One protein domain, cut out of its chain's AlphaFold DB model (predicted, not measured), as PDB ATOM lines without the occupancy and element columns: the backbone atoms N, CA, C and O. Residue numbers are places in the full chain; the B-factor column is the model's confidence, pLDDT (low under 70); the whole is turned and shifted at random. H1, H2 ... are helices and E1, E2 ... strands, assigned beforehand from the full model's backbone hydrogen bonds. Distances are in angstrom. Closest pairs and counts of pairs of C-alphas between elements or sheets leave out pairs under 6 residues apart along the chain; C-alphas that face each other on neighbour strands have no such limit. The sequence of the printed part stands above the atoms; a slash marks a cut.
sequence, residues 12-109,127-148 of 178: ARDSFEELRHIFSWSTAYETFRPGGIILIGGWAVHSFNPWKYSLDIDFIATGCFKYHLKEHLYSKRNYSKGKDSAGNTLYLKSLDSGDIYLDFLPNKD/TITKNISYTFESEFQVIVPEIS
ATOM      1  N   ALA A  12      97.050  74.750  89.551       91.81
ATOM      2  CA  ALA A  12      96.271  73.806  90.341       91.81
ATOM      3  C   ALA A  12      95.109  73.187  89.551       91.81
ATOM      4  O   ALA A  12      94.857  71.988  89.663       91.81
ATOM      5  N   ARG A  13      94.418  73.991  88.736       92.44
ATOM      6  CA  ARG A  13      93.366  73.510  87.842       92.44
ATOM      7  C   ARG A  13      93.940  72.577  86.780       92.44
ATOM      8  O   ARG A  13      93.398  71.496  86.575       92.44
ATOM      9  N   ASP A  14      95.052  72.955  86.163       93.81
ATOM     10  CA  ASP A  14      95.694  72.116  85.150       93.81
ATOM     11  C   ASP A  14      96.221  70.805  85.748       93.81
ATOM     12  O   ASP A  14      96.036  69.737  85.168       93.81
ATOM     13  N   SER A  15      96.786  70.855  86.959       94.50
ATOM     14  CA  SER A  15      97.165  69.664  87.730       94.50
ATOM     15  C   SER A  15      95.966  68.752  88.010       94.50
ATOM     16  O   SER A  15      96.046  67.536  87.817       94.50
ATOM     17  N   PHE A  16      94.818  69.321  88.388       95.00
ATOM     18  CA  PHE A  16      93.587  68.559  88.590       95.00
ATOM     19  C   PHE A  16      93.077  67.903  87.297       95.00
ATOM     20  O   PHE A  16      92.640  66.750  87.316       95.00
ATOM     21  N   GLU A  17      93.174  68.589  86.159       94.69
ATOM     22  CA  GLU A  17      92.777  68.038  84.861       94.69
ATOM     23  C   GLU A  17      93.756  66.971  84.342       94.69
ATOM     24  O   GLU A  17      93.330  65.966  83.759       94.69
ATOM     25  N   GLU A  18      95.059  67.095  84.612       95.38
ATOM     26  CA  GLU A  18      96.006  66.000  84.374       95.38
ATOM     27  C   GLU A  18      95.698  64.789  85.261       95.38
ATOM     28  O   GLU A  18      95.682  63.658  84.768       95.38
ATOM     29  N   LEU A  19      95.372  65.005  86.539       96.25
ATOM     30  CA  LEU A  19      94.940  63.942  87.446       96.25
ATOM     31  C   LEU A  19      93.680  63.236  86.922       96.25
ATOM     32  O   LEU A  19      93.641  62.000  86.877       96.25
ATOM     33  N   ARG A  20      92.676  64.002  86.473       96.44
ATOM     34  CA  ARG A  20      91.453  63.477  85.849       96.44
ATOM     35  C   ARG A  20      91.788  62.613  84.643       96.44
ATOM     36  O   ARG A  20      91.295  61.488  84.534       96.44
ATOM     37  N   HIS A  21      92.634  63.114  83.745       95.81
ATOM     38  CA  HIS A  21      93.042  62.381  82.550       95.81
ATOM     39  C   HIS A  21      93.754  61.076  82.902       95.81
ATOM     40  O   HIS A  21      93.443  60.036  82.322       95.81
ATOM     41  N   ILE A  22      94.679  61.105  83.865       95.50
ATOM     42  CA  ILE A  22      95.410  59.916  84.310       95.50
ATOM     43  C   ILE A  22      94.439  58.856  84.821       95.50
ATOM     44  O   ILE A  22      94.528  57.709  84.385       95.50
ATOM     45  N   PHE A  23      93.487  59.214  85.685       95.31
ATOM     46  CA  PHE A  23      92.504  58.255  86.193       95.31
ATOM     47  C   PHE A  23      91.528  57.775  85.118       95.31
ATOM     48  O   PHE A  23      91.262  56.579  85.048       95.31
ATOM     49  N   SER A  24      91.047  58.662  84.244       94.25
ATOM     50  CA  SER A  24      90.155  58.296  83.138       94.25
ATOM     51  C   SER A  24      90.822  57.340  82.149       94.25
ATOM     52  O   SER A  24      90.224  56.343  81.748       94.25
ATOM     53  N   TRP A  25      92.080  57.597  81.788       94.81
ATOM     54  CA  TRP A  25      92.850  56.678  80.958       94.81
ATOM     55  C   TRP A  25      93.116  55.362  81.689       94.81
ATOM     56  O   TRP A  25      92.973  54.294  81.098       94.81
ATOM     57  N   SER A  26      93.461  55.436  82.978       92.56
ATOM     58  CA  SER A  26      93.751  54.258  83.795       92.56
ATOM     59  C   SER A  26      92.565  53.304  83.825       92.56
ATOM     60  O   SER A  26      92.756  52.124  83.576       92.56
ATOM     61  N   THR A  27      91.352  53.798  84.077       89.56
ATOM     62  CA  THR A  27      90.143  52.963  84.155       89.56
ATOM     63  C   THR A  27      89.699  52.412  82.802       89.56
ATOM     64  O   THR A  27      89.088  51.348  82.759       89.56
ATOM     65  N   ALA A  28      90.023  53.101  81.704       90.75
ATOM     66  CA  ALA A  28      89.746  52.644  80.345       90.75
ATOM     67  C   ALA A  28      90.795  51.651  79.803       90.75
ATOM     68  O   ALA A  28      90.571  51.039  78.759       90.75
ATOM     69  N   TYR A  29      91.942  51.497  80.472       89.81
ATOM     70  CA  TYR A  29      93.021  50.629  80.007       89.81
ATOM     71  C   TYR A  29      92.710  49.150  80.274       89.81
ATOM     72  O   TYR A  29      92.371  48.768  81.392       89.81
ATOM     73  N   GLU A  30      92.873  48.291  79.263       80.62
ATOM     74  CA  GLU A  30      92.416  46.887  79.283       80.62
ATOM     75  C   GLU A  30      92.952  46.063  80.462       80.62
ATOM     76  O   GLU A  30      92.269  45.180  80.978       80.62
ATOM     77  N   THR A  31      94.175  46.348  80.916       79.62
ATOM     78  CA  THR A  31      94.805  45.622  82.029       79.62
ATOM     79  C   THR A  31      94.633  46.322  83.376       79.62
ATOM     80  O   THR A  31      95.361  46.006  84.324       79.62
ATOM     81  N   PHE A  32      93.734  47.301  83.472       81.69
ATOM     82  CA  PHE A  32      93.464  47.997  84.719       81.69
ATOM     83  C   PHE A  32      92.950  47.029  85.778       81.69
ATOM     84  O   PHE A  32      92.068  46.201  85.549       81.69
ATOM     85  N   ARG A  33      93.509  47.155  86.976       82.62
ATOM     86  CA  ARG A  33      93.010  46.490  88.173       82.62
ATOM     87  C   ARG A  33      92.881  47.541  89.265       82.62
ATOM     88  O   ARG A  33      93.781  48.377  89.371       82.62
ATOM     89  N   PRO A  34      91.827  47.498  90.097       76.12
ATOM     90  CA  PRO A  34      91.797  48.281  91.326       76.12
ATOM     91  C   PRO A  34      93.098  48.062  92.119       76.12
ATOM     92  O   PRO A  34      93.521  46.922  92.304       76.12
ATOM     93  N   GLY A  35      93.776  49.150  92.498       79.69
ATOM     94  CA  GLY A  35      95.112  49.116  93.115       79.69
ATOM     95  C   GLY A  35      96.296  49.127  92.133       79.69
ATOM     96  O   GLY A  35      97.446  49.187  92.559       79.69
ATOM     97  N   GLY A  36      96.051  49.113  90.817       85.75
ATOM     98  CA  GLY A  36      97.087  49.270  89.789       85.75
ATOM     99  C   GLY A  36      97.734  50.658  89.796       85.75
ATOM    100  O   GLY A  36      98.925  50.776  89.492       85.75
ATOM    101  N   ILE A  37      96.954  51.661  90.213       92.75
ATOM    102  CA  ILE A  37      97.352  53.032  90.528       92.75
ATOM    103  C   ILE A  37      96.633  53.471  91.806       92.75
ATOM    104  O   ILE A  37      95.438  53.218  91.975       92.75
ATOM    105  N   ILE A  38      97.372  54.095  92.713       95.00
ATOM    106  CA  ILE A  38      96.883  54.602  93.991       95.00
ATOM    107  C   ILE A  38      97.418  56.025  94.130       95.00
ATOM    108  O   ILE A  38      98.631  56.235  94.142       95.00
ATOM    109  N   LEU A  39      96.513  56.995  94.216       96.44
ATOM    110  CA  LEU A  39      96.833  58.398  94.443       96.44
ATOM    111  C   LEU A  39      97.320  58.584  95.880       96.44
ATOM    112  O   LEU A  39      96.663  58.158  96.832       96.44
ATOM    113  N   ILE A  40      98.460  59.245  96.030       95.62
ATOM    114  CA  ILE A  40      99.029  59.653  97.316       95.62
ATOM    115  C   ILE A  40      99.281  61.173  97.299       95.62
ATOM    116  O   ILE A  40      98.712  61.903  96.484       95.62
ATOM    117  N   GLY A  41     100.061  61.684  98.250       93.81
ATOM    118  CA  GLY A  41     100.475  63.083  98.216       93.81
ATOM    119  C   GLY A  41      99.357  64.085  98.503       93.81
ATOM    120  O   GLY A  41      98.432  63.819  99.275       93.81
ATOM    121  N   GLY A  42      99.488  65.294  97.956       93.94
ATOM    122  CA  GLY A  42      98.570  66.397  98.259       93.94
ATOM    123  C   GLY A  42      97.159  66.195  97.719       93.94
ATOM    124  O   GLY A  42      96.202  66.449  98.445       93.94
ATOM    125  N   TRP A  43      97.018  65.674  96.500       96.06
ATOM    126  CA  TRP A  43      95.708  65.373  95.920       96.06
ATOM    127  C   TRP A  43      94.988  64.221  96.636       96.06
ATOM    128  O   TRP A  43      93.773  64.282  96.825       96.06
ATOM    129  N   ALA A  44      95.709  63.212  97.141       96.38
ATOM    130  CA  ALA A  44      95.084  62.210  98.008       96.38
ATOM    131  C   ALA A  44      94.549  62.836  99.299       96.38
ATOM    132  O   ALA A  44      93.416  62.562  99.689       96.38
ATOM    133  N   VAL A  45      95.328  63.716  99.940       95.25
ATOM    134  CA  VAL A  45      94.884  64.460 101.131       95.25
ATOM    135  C   VAL A  45      93.676  65.344 100.809       95.25
ATOM    136  O   VAL A  45      92.739  65.383 101.606       95.25
ATOM    137  N   HIS A  46      93.652  65.978  99.634       95.12
ATOM    138  CA  HIS A  46      92.528  66.785  99.157       95.12
ATOM    139  C   HIS A  46      91.207  66.006  99.152       95.12
ATOM    140  O   HIS A  46      90.190  66.509  99.618       95.12
ATOM    141  N   SER A  47      91.234  64.735  98.734       95.00
ATOM    142  CA  SER A  47      90.047  63.862  98.730       95.00
ATOM    143  C   SER A  47      89.449  63.580 100.126       95.00
ATOM    144  O   SER A  47      88.303  63.139 100.248       95.00
ATOM    145  N   PHE A  48      90.213  63.820 101.200       93.75
ATOM    146  CA  PHE A  48      89.737  63.766 102.589       93.75
ATOM    147  C   PHE A  48      89.476  65.159 103.173       93.75
ATOM    148  O   PHE A  48      88.652  65.295 104.076       93.75
ATOM    149  N   ASN A  49      90.187  66.177 102.691       90.50
ATOM    150  CA  ASN A  49      90.103  67.553 103.156       90.50
ATOM    151  C   ASN A  49      90.263  68.535 101.973       90.50
ATOM    152  O   ASN A  49      91.394  68.927 101.662       90.50
ATOM    153  N   PRO A  50      89.149  68.987 101.364       85.50
ATOM    154  CA  PRO A  50      89.155  69.819 100.153       85.50
ATOM    155  C   PRO A  50      89.794  71.210 100.299       85.50
ATOM    156  O   PRO A  50      89.884  71.962  99.335       85.50
ATOM    157  N   TRP A  51      90.263  71.582 101.490       81.50
ATOM    158  CA  TRP A  51      90.953  72.852 101.730       81.50
ATOM    159  C   TRP A  51      92.467  72.777 101.490       81.50
ATOM    160  O   TRP A  51      93.152  73.793 101.578       81.50
ATOM    161  N   LYS A  52      93.018  71.585 101.220       77.25
ATOM    162  CA  LYS A  52      94.452  71.381 100.959       77.25
ATOM    163  C   LYS A  52      94.651  70.608  99.666       77.25
ATOM    164  O   LYS A  52      94.058  69.551  99.514       77.25
ATOM    165  N   TYR A  53      95.498  71.101  98.773       80.12
ATOM    166  CA  TYR A  53      95.922  70.395  97.562       80.12
ATOM    167  C   TYR A  53      97.430  70.581  97.342       80.12
ATOM    168  O   TYR A  53      98.079  71.336  98.070       80.12
ATOM    169  N   SER A  54      97.987  69.846  96.381       79.06
ATOM    170  CA  SER A  54      99.344  70.044  95.861       79.06
ATOM    171  C   SER A  54      99.261  70.292  94.360       79.06
ATOM    172  O   SER A  54      98.259  69.946  93.741       79.06
ATOM    173  N   LEU A  55     100.295  70.912  93.802       88.44
ATOM    174  CA  LEU A  55     100.454  71.088  92.357       88.44
ATOM    175  C   LEU A  55     101.037  69.819  91.723       88.44
ATOM    176  O   LEU A  55     100.663  69.456  90.609       88.44
ATOM    177  N   ASP A  56     101.873  69.104  92.474       90.38
ATOM    178  CA  ASP A  56     102.442  67.825  92.059       90.38
ATOM    179  C   ASP A  56     101.445  66.675  92.226       90.38
ATOM    180  O   ASP A  56     100.583  66.678  93.119       90.38
ATOM    181  N   ILE A  57     101.592  65.670  91.365       94.81
ATOM    182  CA  ILE A  57     100.773  64.465  91.353       94.81
ATOM    183  C   ILE A  57     101.636  63.269  91.753       94.81
ATOM    184  O   ILE A  57     102.558  62.881  91.040       94.81
ATOM    185  N   ASP A  58     101.276  62.632  92.863       93.94
ATOM    186  CA  ASP A  58     102.050  61.540  93.446       93.94
ATOM    187  C   ASP A  58     101.280  60.212  93.380       93.94
ATOM    188  O   ASP A  58     100.117  60.127  93.796       93.94
ATOM    189  N   PHE A  59     101.938  59.143  92.929       94.12
ATOM    190  CA  PHE A  59     101.331  57.815  92.810       94.12
ATOM    191  C   PHE A  59     102.150  56.692  93.433       94.12
ATOM    192  O   PHE A  59     103.375  56.650  93.349       94.12
ATOM    193  N   ILE A  60     101.442  55.676  93.919       91.81
ATOM    194  CA  ILE A  60     101.940  54.300  93.959       91.81
ATOM    195  C   ILE A  60     101.347  53.583  92.742       91.81
ATOM    196  O   ILE A  60     100.145  53.656  92.496       91.81
ATOM    197  N   ALA A  61     102.177  52.892  91.961       87.56
ATOM    198  CA  ALA A  61     101.718  52.149  90.789       87.56
ATOM    199  C   ALA A  61     102.448  50.811  90.647       87.56
ATOM    200  O   ALA A  61     103.658  50.713  90.867       87.56
ATOM    201  N   THR A  62     101.712  49.779  90.235       83.06
ATOM    202  CA  THR A  62     102.259  48.425  90.030       83.06
ATOM    203  C   THR A  62     103.122  48.356  88.766       83.06
ATOM    204  O   THR A  62     102.854  49.059  87.800       83.06
ATOM    205  N   GLY A  63     104.161  47.510  88.737       77.19
ATOM    206  CA  GLY A  63     105.223  47.564  87.714       77.19
ATOM    207  C   GLY A  63     104.757  47.545  86.249       77.19
ATOM    208  O   GLY A  63     105.158  48.415  85.478       77.19
ATOM    209  N   CYS A  64     103.892  46.599  85.867       80.00
ATOM    210  CA  CYS A  64     103.388  46.504  84.488       80.00
ATOM    211  C   CYS A  64     102.511  47.716  84.124       80.00
ATOM    212  O   CYS A  64     102.721  48.365  83.103       80.00
ATOM    213  N   PHE A  65     101.590  48.092  85.015       86.25
ATOM    214  CA  PHE A  65     100.714  49.242  84.807       86.25
ATOM    215  C   PHE A  65     101.498  50.565  84.745       86.25
ATOM    216  O   PHE A  65     101.285  51.380  83.851       86.25
ATOM    217  N   LYS A  66     102.468  50.742  85.651       88.81
ATOM    218  CA  LYS A  66     103.378  51.891  85.714       88.81
ATOM    219  C   LYS A  66     104.108  52.079  84.389       88.81
ATOM    220  O   LYS A  66     104.210  53.207  83.928       88.81
ATOM    221  N   TYR A  67     104.595  51.006  83.765       88.62
ATOM    222  CA  TYR A  67     105.247  51.092  82.456       88.62
ATOM    223  C   TYR A  67     104.302  51.651  81.381       88.62
ATOM    224  O   TYR A  67     104.632  52.645  80.738       88.62
ATOM    225  N   HIS A  68     103.106  51.078  81.238       90.62
ATOM    226  CA  HIS A  68     102.141  51.521  80.229       90.62
ATOM    227  C   HIS A  68     101.646  52.949  80.457       90.62
ATOM    228  O   HIS A  68     101.533  53.715  79.499       90.62
ATOM    229  N   LEU A  69     101.413  53.332  81.715       91.50
ATOM    230  CA  LEU A  69     101.042  54.700  82.064       91.50
ATOM    231  C   LEU A  69     102.134  55.684  81.644       91.50
ATOM    232  O   LEU A  69     101.848  56.693  81.008       91.50
ATOM    233  N   LYS A  70     103.396  55.370  81.938       90.31
ATOM    234  CA  LYS A  70     104.535  56.210  81.555       90.31
ATOM    235  C   LYS A  70     104.630  56.374  80.038       90.31
ATOM    236  O   LYS A  70     104.751  57.499  79.566       90.31
ATOM    237  N   GLU A  71     104.523  55.284  79.281       90.44
ATOM    238  CA  GLU A  71     104.546  55.324  77.812       90.44
ATOM    239  C   GLU A  71     103.400  56.162  77.231       90.44
ATOM    240  O   GLU A  71     103.615  56.961  76.316       90.44
ATOM    241  N   HIS A  72     102.189  56.044  77.783       92.44
ATOM    242  CA  HIS A  72     101.055  56.887  77.390       92.44
ATOM    243  C   HIS A  72     101.321  58.368  77.667       92.44
ATOM    244  O   HIS A  72     101.106  59.214  76.799       92.44
ATOM    245  N   LEU A  73     101.843  58.688  78.851       93.06
ATOM    246  CA  LEU A  73     102.142  60.064  79.237       93.06
ATOM    247  C   LEU A  73     103.175  60.714  78.306       93.06
ATOM    248  O   LEU A  73     102.972  61.849  77.868       93.06
ATOM    249  N   TYR A  74     104.230  59.982  77.936       89.75
ATOM    250  CA  TYR A  74     105.225  60.460  76.972       89.75
ATOM    251  C   TYR A  74     104.652  60.624  75.571       89.75
ATOM    252  O   TYR A  74     104.793  61.672  74.950       89.75
ATOM    253  N   SER A  75     104.014  59.577  75.054       89.88
ATOM    254  CA  SER A  75     103.649  59.518  73.637       89.88
ATOM    255  C   SER A  75     102.388  60.311  73.293       89.88
ATOM    256  O   SER A  75     102.194  60.652  72.126       89.88
ATOM    257  N   LYS A  76     101.514  60.576  74.275       92.69
ATOM    258  CA  LYS A  76     100.183  61.167  74.046       92.69
ATOM    259  C   LYS A  76      99.867  62.395  74.895       92.69
ATOM    260  O   LYS A  76      98.872  63.055  74.606       92.69
ATOM    261  N   ARG A  77     100.646  62.701  75.940       91.94
ATOM    262  CA  ARG A  77     100.347  63.813  76.869       91.94
ATOM    263  C   ARG A  77     101.474  64.821  77.056       91.94
ATOM    264  O   ARG A  77     101.335  65.698  77.903       91.94
ATOM    265  N   ASN A  78     102.522  64.753  76.232       92.38
ATOM    266  CA  ASN A  78     103.642  65.699  76.229       92.38
ATOM    267  C   ASN A  78     104.390  65.781  77.570       92.38
ATOM    268  O   ASN A  78     104.964  66.815  77.896       92.38
ATOM    269  N   TYR A  79     104.392  64.696  78.349       93.50
ATOM    270  CA  TYR A  79     105.305  64.597  79.483       93.50
ATOM    271  C   TYR A  79     106.735  64.370  78.989       93.50
ATOM    272  O   TYR A  79     106.961  63.779  77.933       93.50
ATOM    273  N   SER A  80     107.708  64.796  79.783       90.31
ATOM    274  CA  SER A  80     109.140  64.618  79.553       90.31
ATOM    275  C   SER A  80     109.816  63.967  80.767       90.31
ATOM    276  O   SER A  80     109.252  63.916  81.862       90.31
ATOM    277  N   LYS A  81     110.989  63.352  80.556       86.12
ATOM    278  CA  LYS A  81     111.801  62.747  81.627       86.12
ATOM    279  C   LYS A  81     112.649  63.834  82.270       86.12
ATOM    280  O   LYS A  81     113.554  64.339  81.616       86.12
ATOM    281  N   GLY A  82     112.395  64.121  83.538       78.56
ATOM    282  CA  GLY A  82     113.269  64.911  84.396       78.56
ATOM    283  C   GLY A  82     113.969  64.043  85.441       78.56
ATOM    284  O   GLY A  82     113.697  62.844  85.577       78.56
ATOM    285  N   LYS A  83     114.868  64.667  86.201       74.50
ATOM    286  CA  LYS A  83     115.375  64.120  87.459       74.50
ATOM    287  C   LYS A  83     115.197  65.142  88.574       74.50
ATOM    288  O   LYS A  83     115.366  66.328  88.313       74.50
ATOM    289  N   ASP A  84     114.870  64.681  89.777       68.19
ATOM    290  CA  ASP A  84     114.952  65.520  90.974       68.19
ATOM    291  C   ASP A  84     116.412  65.675  91.450       68.19
ATOM    292  O   ASP A  84     117.343  65.089  90.883       68.19
ATOM    293  N   SER A  85     116.615  66.467  92.505       62.06
ATOM    294  CA  SER A  85     117.924  66.685  93.139       62.06
ATOM    295  C   SER A  85     118.545  65.407  93.717       62.06
ATOM    296  O   SER A  85     119.768  65.311  93.809       62.06
ATOM    297  N   ALA A  86     117.727  64.408  94.050       57.88
ATOM    298  CA  ALA A  86     118.150  63.089  94.515       57.88
ATOM    299  C   ALA A  86     118.402  62.092  93.361       57.88
ATOM    300  O   ALA A  86     118.824  60.956  93.589       57.88
ATOM    301  N   GLY A  87     118.192  62.501  92.106       65.50
ATOM    302  CA  GLY A  87     118.380  61.680  90.914       65.50
ATOM    303  C   GLY A  87     117.213  60.741  90.578       65.50
ATOM    304  O   GLY A  87     117.349  59.939  89.641       65.50
ATOM    305  N   ASN A  88     116.083  60.842  91.285       68.25
ATOM    306  CA  ASN A  88     114.853  60.109  90.997       68.25
ATOM    307  C   ASN A  88     114.210  60.626  89.711       68.25
ATOM    308  O   ASN A  88     114.303  61.799  89.367       68.25
ATOM    309  N   THR A  89     113.558  59.732  88.965       72.69
ATOM    310  CA  THR A  89     112.909  60.106  87.703       72.69
ATOM    311  C   THR A  89     111.590  60.813  87.970       72.69
ATOM    312  O   THR A  89     110.630  60.159  88.375       72.69
ATOM    313  N   LEU A  90     111.529  62.096  87.625       79.00
ATOM    314  CA  LEU A  90     110.297  62.873  87.593       79.00
ATOM    315  C   LEU A  90     109.730  62.929  86.177       79.00
ATOM    316  O   LEU A  90     110.448  62.847  85.176       79.00
ATOM    317  N   TYR A  91     108.417  63.070  86.104       84.88
ATOM    318  CA  TYR A  91     107.686  63.249  84.862       84.88
ATOM    319  C   TYR A  91     107.201  64.686  84.825       84.88
ATOM    320  O   TYR A  91     106.332  65.058  85.605       84.88
ATOM    321  N   LEU A  92     107.777  65.480  83.931       89.50
ATOM    322  CA  LEU A  92     107.521  66.911  83.851       89.50
ATOM    323  C   LEU A  92     106.623  67.225  82.663       89.50
ATOM    324  O   LEU A  92     106.923  66.813  81.537       89.50
ATOM    325  N   LYS A  93     105.568  67.995  82.906       92.44
ATOM    326  CA  LYS A  93     104.787  68.647  81.860       92.44
ATOM    327  C   LYS A  93     104.798  70.151  82.096       92.44
ATOM    328  O   LYS A  93     104.247  70.614  83.088       92.44
ATOM    329  N   SER A  94     105.397  70.881  81.163       91.56
ATOM    330  CA  SER A  94     105.390  72.342  81.173       91.56
ATOM    331  C   SER A  94     104.137  72.865  80.485       91.56
ATOM    332  O   SER A  94     103.805  72.442  79.372       91.56
ATOM    333  N   LEU A  95     103.440  73.767  81.163       90.25
ATOM    334  CA  LEU A  95     102.254  74.470  80.691       90.25
ATOM    335  C   LEU A  95     102.467  75.978  80.832       90.25
ATOM    336  O   LEU A  95     103.352  76.422  81.560       90.25
ATOM    337  N   ASP A  96     101.608  76.769  80.193       90.06
ATOM    338  CA  ASP A  96     101.634  78.231  80.333       90.06
ATOM    339  C   ASP A  96     101.375  78.678  81.786       90.06
ATOM    340  O   ASP A  96     101.846  79.731  82.208       90.06
ATOM    341  N   SER A  97     100.651  77.864  82.564       90.19
ATOM    342  CA  SER A  97     100.368  78.085  83.987       90.19
ATOM    343  C   SER A  97     101.512  77.662  84.921       90.19
ATOM    344  O   SER A  97     101.474  77.984  86.109       90.19
ATOM    345  N   GLY A  98     102.520  76.955  84.401       90.25
ATOM    346  CA  GLY A  98     103.676  76.451  85.134       90.25
ATOM    347  C   GLY A  98     103.922  74.956  84.928       90.25
ATOM    348  O   GLY A  98     103.324  74.297  84.077       90.25
ATOM    349  N   ASP A  99     104.842  74.421  85.722       90.88
ATOM    350  CA  ASP A  99     105.286  73.037  85.616       90.88
ATOM    351  C   ASP A  99     104.479  72.106  86.527       90.88
ATOM    352  O   ASP A  99     104.324  72.360  87.723       90.88
ATOM    353  N   ILE A 100     104.003  70.992  85.966       92.00
ATOM    354  CA  ILE A 100     103.396  69.892  86.720       92.00
ATOM    355  C   ILE A 100     104.400  68.750  86.810       92.00
ATOM    356  O   ILE A 100     104.811  68.185  85.787       92.00
ATOM    357  N   TYR A 101     104.724  68.358  88.041       91.31
ATOM    358  CA  TYR A 101     105.539  67.186  88.317       91.31
ATOM    359  C   TYR A 101     104.661  65.997  88.679       91.31
ATOM    360  O   TYR A 101     103.708  66.084  89.454       91.31
ATOM    361  N   LEU A 102     105.001  64.858  88.093       92.19
ATOM    362  CA  LEU A 102     104.410  63.573  88.398       92.19
ATOM    363  C   LEU A 102     105.491  62.656  88.973       92.19
ATOM    364  O   LEU A 102     106.481  62.349  88.295       92.19
ATOM    365  N   ASP A 103     105.262  62.196  90.199       89.62
ATOM    366  CA  ASP A 103     106.159  61.296  90.910       89.62
ATOM    367  C   ASP A 103     105.509  59.935  91.182       89.62
ATOM    368  O   ASP A 103     104.305  59.789  91.413       89.62
ATOM    369  N   PHE A 104     106.340  58.900  91.133       89.56
ATOM    370  CA  PHE A 104     105.961  57.544  91.472       89.56
ATOM    371  C   PHE A 104     106.802  57.053  92.637       89.56
ATOM    372  O   PHE A 104     107.913  56.554  92.417       89.56
ATOM    373  N   LEU A 105     106.206  57.063  93.828       89.12
ATOM    374  CA  LEU A 105     106.844  56.592  95.047       89.12
ATOM    375  C   LEU A 105     107.392  55.166  94.837       89.12
ATOM    376  O   LEU A 105     106.652  54.263  94.409       89.12
ATOM    377  N   PRO A 106     108.698  54.938  95.061       86.44
ATOM    378  CA  PRO A 106     109.278  53.612  94.945       86.44
ATOM    379  C   PRO A 106     108.757  52.692  96.055       86.44
ATOM    380  O   PRO A 106     108.372  53.130  97.133       86.44
ATOM    381  N   ASN A 107     108.795  51.378  95.817       85.62
ATOM    382  CA  ASN A 107     108.393  50.391  96.830       85.62
ATOM    383  C   ASN A 107     109.258  50.448  98.097       85.62
ATOM    384  O   ASN A 107     108.808  50.044  99.164       85.62
ATOM    385  N   LYS A 108     110.507  50.891  97.955       89.94
ATOM    386  CA  LYS A 108     111.464  51.071  99.040       89.94
ATOM    387  C   LYS A 108     112.020  52.473  98.927       89.94
ATOM    388  O   LYS A 108     112.566  52.815  97.882       89.94
ATOM    389  N   ASP A 109     111.869  53.235  99.992       89.12
ATOM    390  CA  ASP A 109     112.253  54.637 100.040       89.12
ATOM    391  C   ASP A 109     113.096  54.885 101.291       89.12
ATOM    392  O   ASP A 109     112.720  54.472 102.387       89.12
ATOM    393  N   THR A 127      92.918  50.335 100.575       94.81
ATOM    394  CA  THR A 127      92.605  51.397  99.618       94.81
ATOM    395  C   THR A 127      91.114  51.669  99.601       94.81
ATOM    396  O   THR A 127      90.311  50.740  99.653       94.81
ATOM    397  N   ILE A 128      90.749  52.936  99.458       95.50
ATOM    398  CA  ILE A 128      89.373  53.414  99.460       95.50
ATOM    399  C   ILE A 128      89.145  54.211  98.174       95.50
ATOM    400  O   ILE A 128      89.998  54.998  97.757       95.50
ATOM    401  N   THR A 129      87.982  54.029  97.550       96.12
ATOM    402  CA  THR A 129      87.542  54.879  96.440       96.12
ATOM    403  C   THR A 129      86.954  56.177  96.987       96.12
ATOM    404  O   THR A 129      86.091  56.157  97.866       96.12
ATOM    405  N   LYS A 130      87.399  57.312  96.453       95.81
ATOM    406  CA  LYS A 130      86.934  58.653  96.818       95.81
ATOM    407  C   LYS A 130      86.482  59.411  95.581       95.81
ATOM    408  O   LYS A 130      87.135  59.327  94.546       95.81
ATOM    409  N   ASN A 131      85.417  60.196  95.715       95.75
ATOM    410  CA  ASN A 131      85.150  61.274  94.770       95.75
ATOM    411  C   ASN A 131      86.071  62.447  95.114       95.75
ATOM    412  O   ASN A 131      86.194  62.817  96.284       95.75
ATOM    413  N   ILE A 132      86.719  63.008  94.102       95.25
ATOM    414  CA  ILE A 132      87.540  64.207  94.216       95.25
ATOM    415  C   ILE A 132      86.987  65.274  93.272       95.25
ATOM    416  O   ILE A 132      86.594  64.973  92.145       95.25
ATOM    417  N   SER A 133      86.941  66.514  93.742       93.44
ATOM    418  CA  SER A 133      86.529  67.695  92.985       93.44
ATOM    419  C   SER A 133      87.505  68.829  93.269       93.44
ATOM    420  O   SER A 133      88.183  68.811  94.292       93.44
ATOM    421  N   TYR A 134      87.579  69.812  92.378       91.81
ATOM    422  CA  TYR A 134      88.371  71.016  92.595       91.81
ATOM    423  C   TYR A 134      87.630  72.218  92.020       91.81
ATOM    424  O   TYR A 134      87.365  72.282  90.823       91.81
ATOM    425  N   THR A 135      87.305  73.200  92.861       87.50
ATOM    426  CA  THR A 135      86.539  74.400  92.471       87.50
ATOM    427  C   THR A 135      85.200  74.055  91.794       87.50
ATOM    428  O   THR A 135      84.362  73.406  92.415       87.50
ATOM    429  N   PHE A 136      84.988  74.482  90.545       83.50
ATOM    430  CA  PHE A 136      83.791  74.216  89.744       83.50
ATOM    431  C   PHE A 136      83.947  73.005  88.812       83.50
ATOM    432  O   PHE A 136      83.033  72.700  88.048       83.50
ATOM    433  N   GLU A 137      85.093  72.320  88.852       86.12
ATOM    434  CA  GLU A 137      85.355  71.170  87.994       86.12
ATOM    435  C   GLU A 137      84.542  69.947  88.431       86.12
ATOM    436  O   GLU A 137      84.351  69.682  89.622       86.12
ATOM    437  N   SER A 138      84.073  69.172  87.450       89.81
ATOM    438  CA  SER A 138      83.259  67.978  87.712       89.81
ATOM    439  C   SER A 138      84.023  66.945  88.541       89.81
ATOM    440  O   SER A 138      85.214  66.718  88.311       89.81
ATOM    441  N   GLU A 139      83.339  66.301  89.488       95.06
ATOM    442  CA  GLU A 139      83.961  65.266  90.311       95.06
ATOM    443  C   GLU A 139      84.297  64.008  89.500       95.06
ATOM    444  O   GLU A 139      83.636  63.676  88.513       95.06
ATOM    445  N   PHE A 140      85.327  63.290  89.935       96.19
ATOM    446  CA  PHE A 140      85.651  61.960  89.426       96.19
ATOM    447  C   PHE A 140      86.175  61.062  90.546       96.19
ATOM    448  O   PHE A 140      86.476  61.523  91.648       96.19
ATOM    449  N   GLN A 141      86.257  59.759  90.276       96.00
ATOM    450  CA  GLN A 141      86.706  58.778  91.259       96.00
ATOM    451  C   GLN A 141      88.214  58.555  91.209       96.00
ATOM    452  O   GLN A 141      88.795  58.345  90.144       96.00
ATOM    453  N   VAL A 142      88.816  58.520  92.394       96.19
ATOM    454  CA  VAL A 142      90.216  58.163  92.625       96.19
ATOM    455  C   VAL A 142      90.316  57.040  93.648       96.19
ATOM    456  O   VAL A 142      89.456  56.889  94.515       96.19
ATOM    457  N   ILE A 143      91.386  56.254  93.556       96.31
ATOM    458  CA  ILE A 143      91.748  55.253  94.562       96.31
ATOM    459  C   ILE A 143      92.856  55.861  95.415       96.31
ATOM    460  O   ILE A 143      93.899  56.232  94.883       96.31
ATOM    461  N   VAL A 144      92.635  55.955  96.721       96.50
ATOM    462  CA  VAL A 144      93.593  56.483  97.706       96.50
ATOM    463  C   VAL A 144      93.820  55.442  98.798       96.50
ATOM    464  O   VAL A 144      92.949  54.592  99.003       96.50
ATOM    465  N   PRO A 145      94.948  55.452  99.519       95.94
ATOM    466  CA  PRO A 145      95.079  54.598 100.685       95.94
ATOM    467  C   PRO A 145      94.264  55.171 101.855       95.94
ATOM    468  O   PRO A 145      93.838  56.331 101.843       95.94
ATOM    469  N   GLU A 146      94.059  54.366 102.891       95.44
ATOM    470  CA  GLU A 146      93.544  54.857 104.168       95.44
ATOM    471  C   GLU A 146      94.395  56.008 104.745       95.44
ATOM    472  O   GLU A 146      95.592  56.151 104.477       95.44
ATOM    473  N   ILE A 147      93.767  56.859 105.561       94.56
ATOM    474  CA  ILE A 147      94.376  58.113 106.033       94.56
ATOM    475  C   ILE A 147      95.627  57.899 106.903       94.56
ATOM    476  O   ILE A 147      96.539  58.725 106.883       94.56
ATOM    477  N   SER A 148      95.702  56.782 107.630       95.38
ATOM    478  CA  SER A 148      96.873  56.331 108.399       95.38
ATOM    479  C   SER A 148      98.110  56.190 107.512       95.38
ATOM    480  O   SER A 148      99.193  56.644 107.885       95.38
TER     481      SER A 148
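Overview. This is residues 12 to 109 and 127 to 148 of the 178 residues of an uncharacterized protein of Ferroplasma acidiphilum (UniProt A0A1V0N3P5). A strongly twisted sheet of five strands has helices H1 and H3 over it, and a separate two-strand hairpin, E6 and E7, sits beside its edge strand E1. H1 fits into the corner between E5 and E2 of the sheet and E7 of the hairpin, while the short H2 sits beside E2, near the same hairpin. The printed part has 120 residues, with named elements in the order H1 E1 H2 E2 H3 E3 E4 E5 E6 E7, and its class is mixed. The large sheet, in order E1 E2 E5 E4 E3, is mixed; the whole is compact and rounded, with a radius of gyration of the C-alphas of 13.6 A and spans of 33 by 31 by 29 A.

Arrangement. In the large sheet, E1, residues 37 to 40, is antiparallel to E2, residues 57 to 61, with N 38 and O 60 at 2.8 A. E2 is parallel to E5, residues 98 to 104, with N 59 and O 103 at 2.9 A. E5, E4, residues 89 to 95, and E3, residues 80 to 83, form a meander, neighbours antiparallel in turn, with N 102 and O 91 at 2.8 A and N 82 and O 90 at 2.8 A. H1, residues 12 to 28, and H3, residues 63 to 77, on one face, make two layers with this sheet. H1 runs slantwise over E5 at a height of 7.2 A; H3 runs along the strands over E5 and E4 at 8.6 A. E2, H3 and E3 form a split strand-helix-strand unit, E5 and E4 between its strands, with a right-handed crossover. H1 and H3 are close but not clearly touching, the C-alphas of Ser 26 and Leu 69 closest at 7.5 A. H2, residues 41 to 46, stands at the sheet's level. E6, residues 127 to 132, and E7, residues 140 to 145, form an antiparallel hairpin, with N 142 and O 130 at 2.8 A. The closest C-alphas of E1 and E7, Leu 39 and Val 144, are 5.0 A apart; those of H1 and E7, Phe 23 and Val 142, 6.8 A. In H1, H2 and H3, every O i to N i+4 pair is within hydrogen-bond range.

Along the chain. H1 begins at C-alpha 12 (96.271, 73.806, 90.341) and is 24.3 A long; H3 measures 20.1 A, E5 20.1 A, E4 19.2 A, E7 16.4 A and E6 14.8 A. E7 ends at C-alpha 145 (95.079, 54.598, 100.685).

Size, cuts and confidence. The C-alphas farthest apart, of Lys 108 and Phe 136, are 37.3 A apart. Residues 110 to 126 are not printed, and C-alphas 109 and 127 are 19.9 A apart across the cut. Of the links printed whole, none is long. Mean pLDDT of the printed part is 89.2; residues 84 to 88 are under 70.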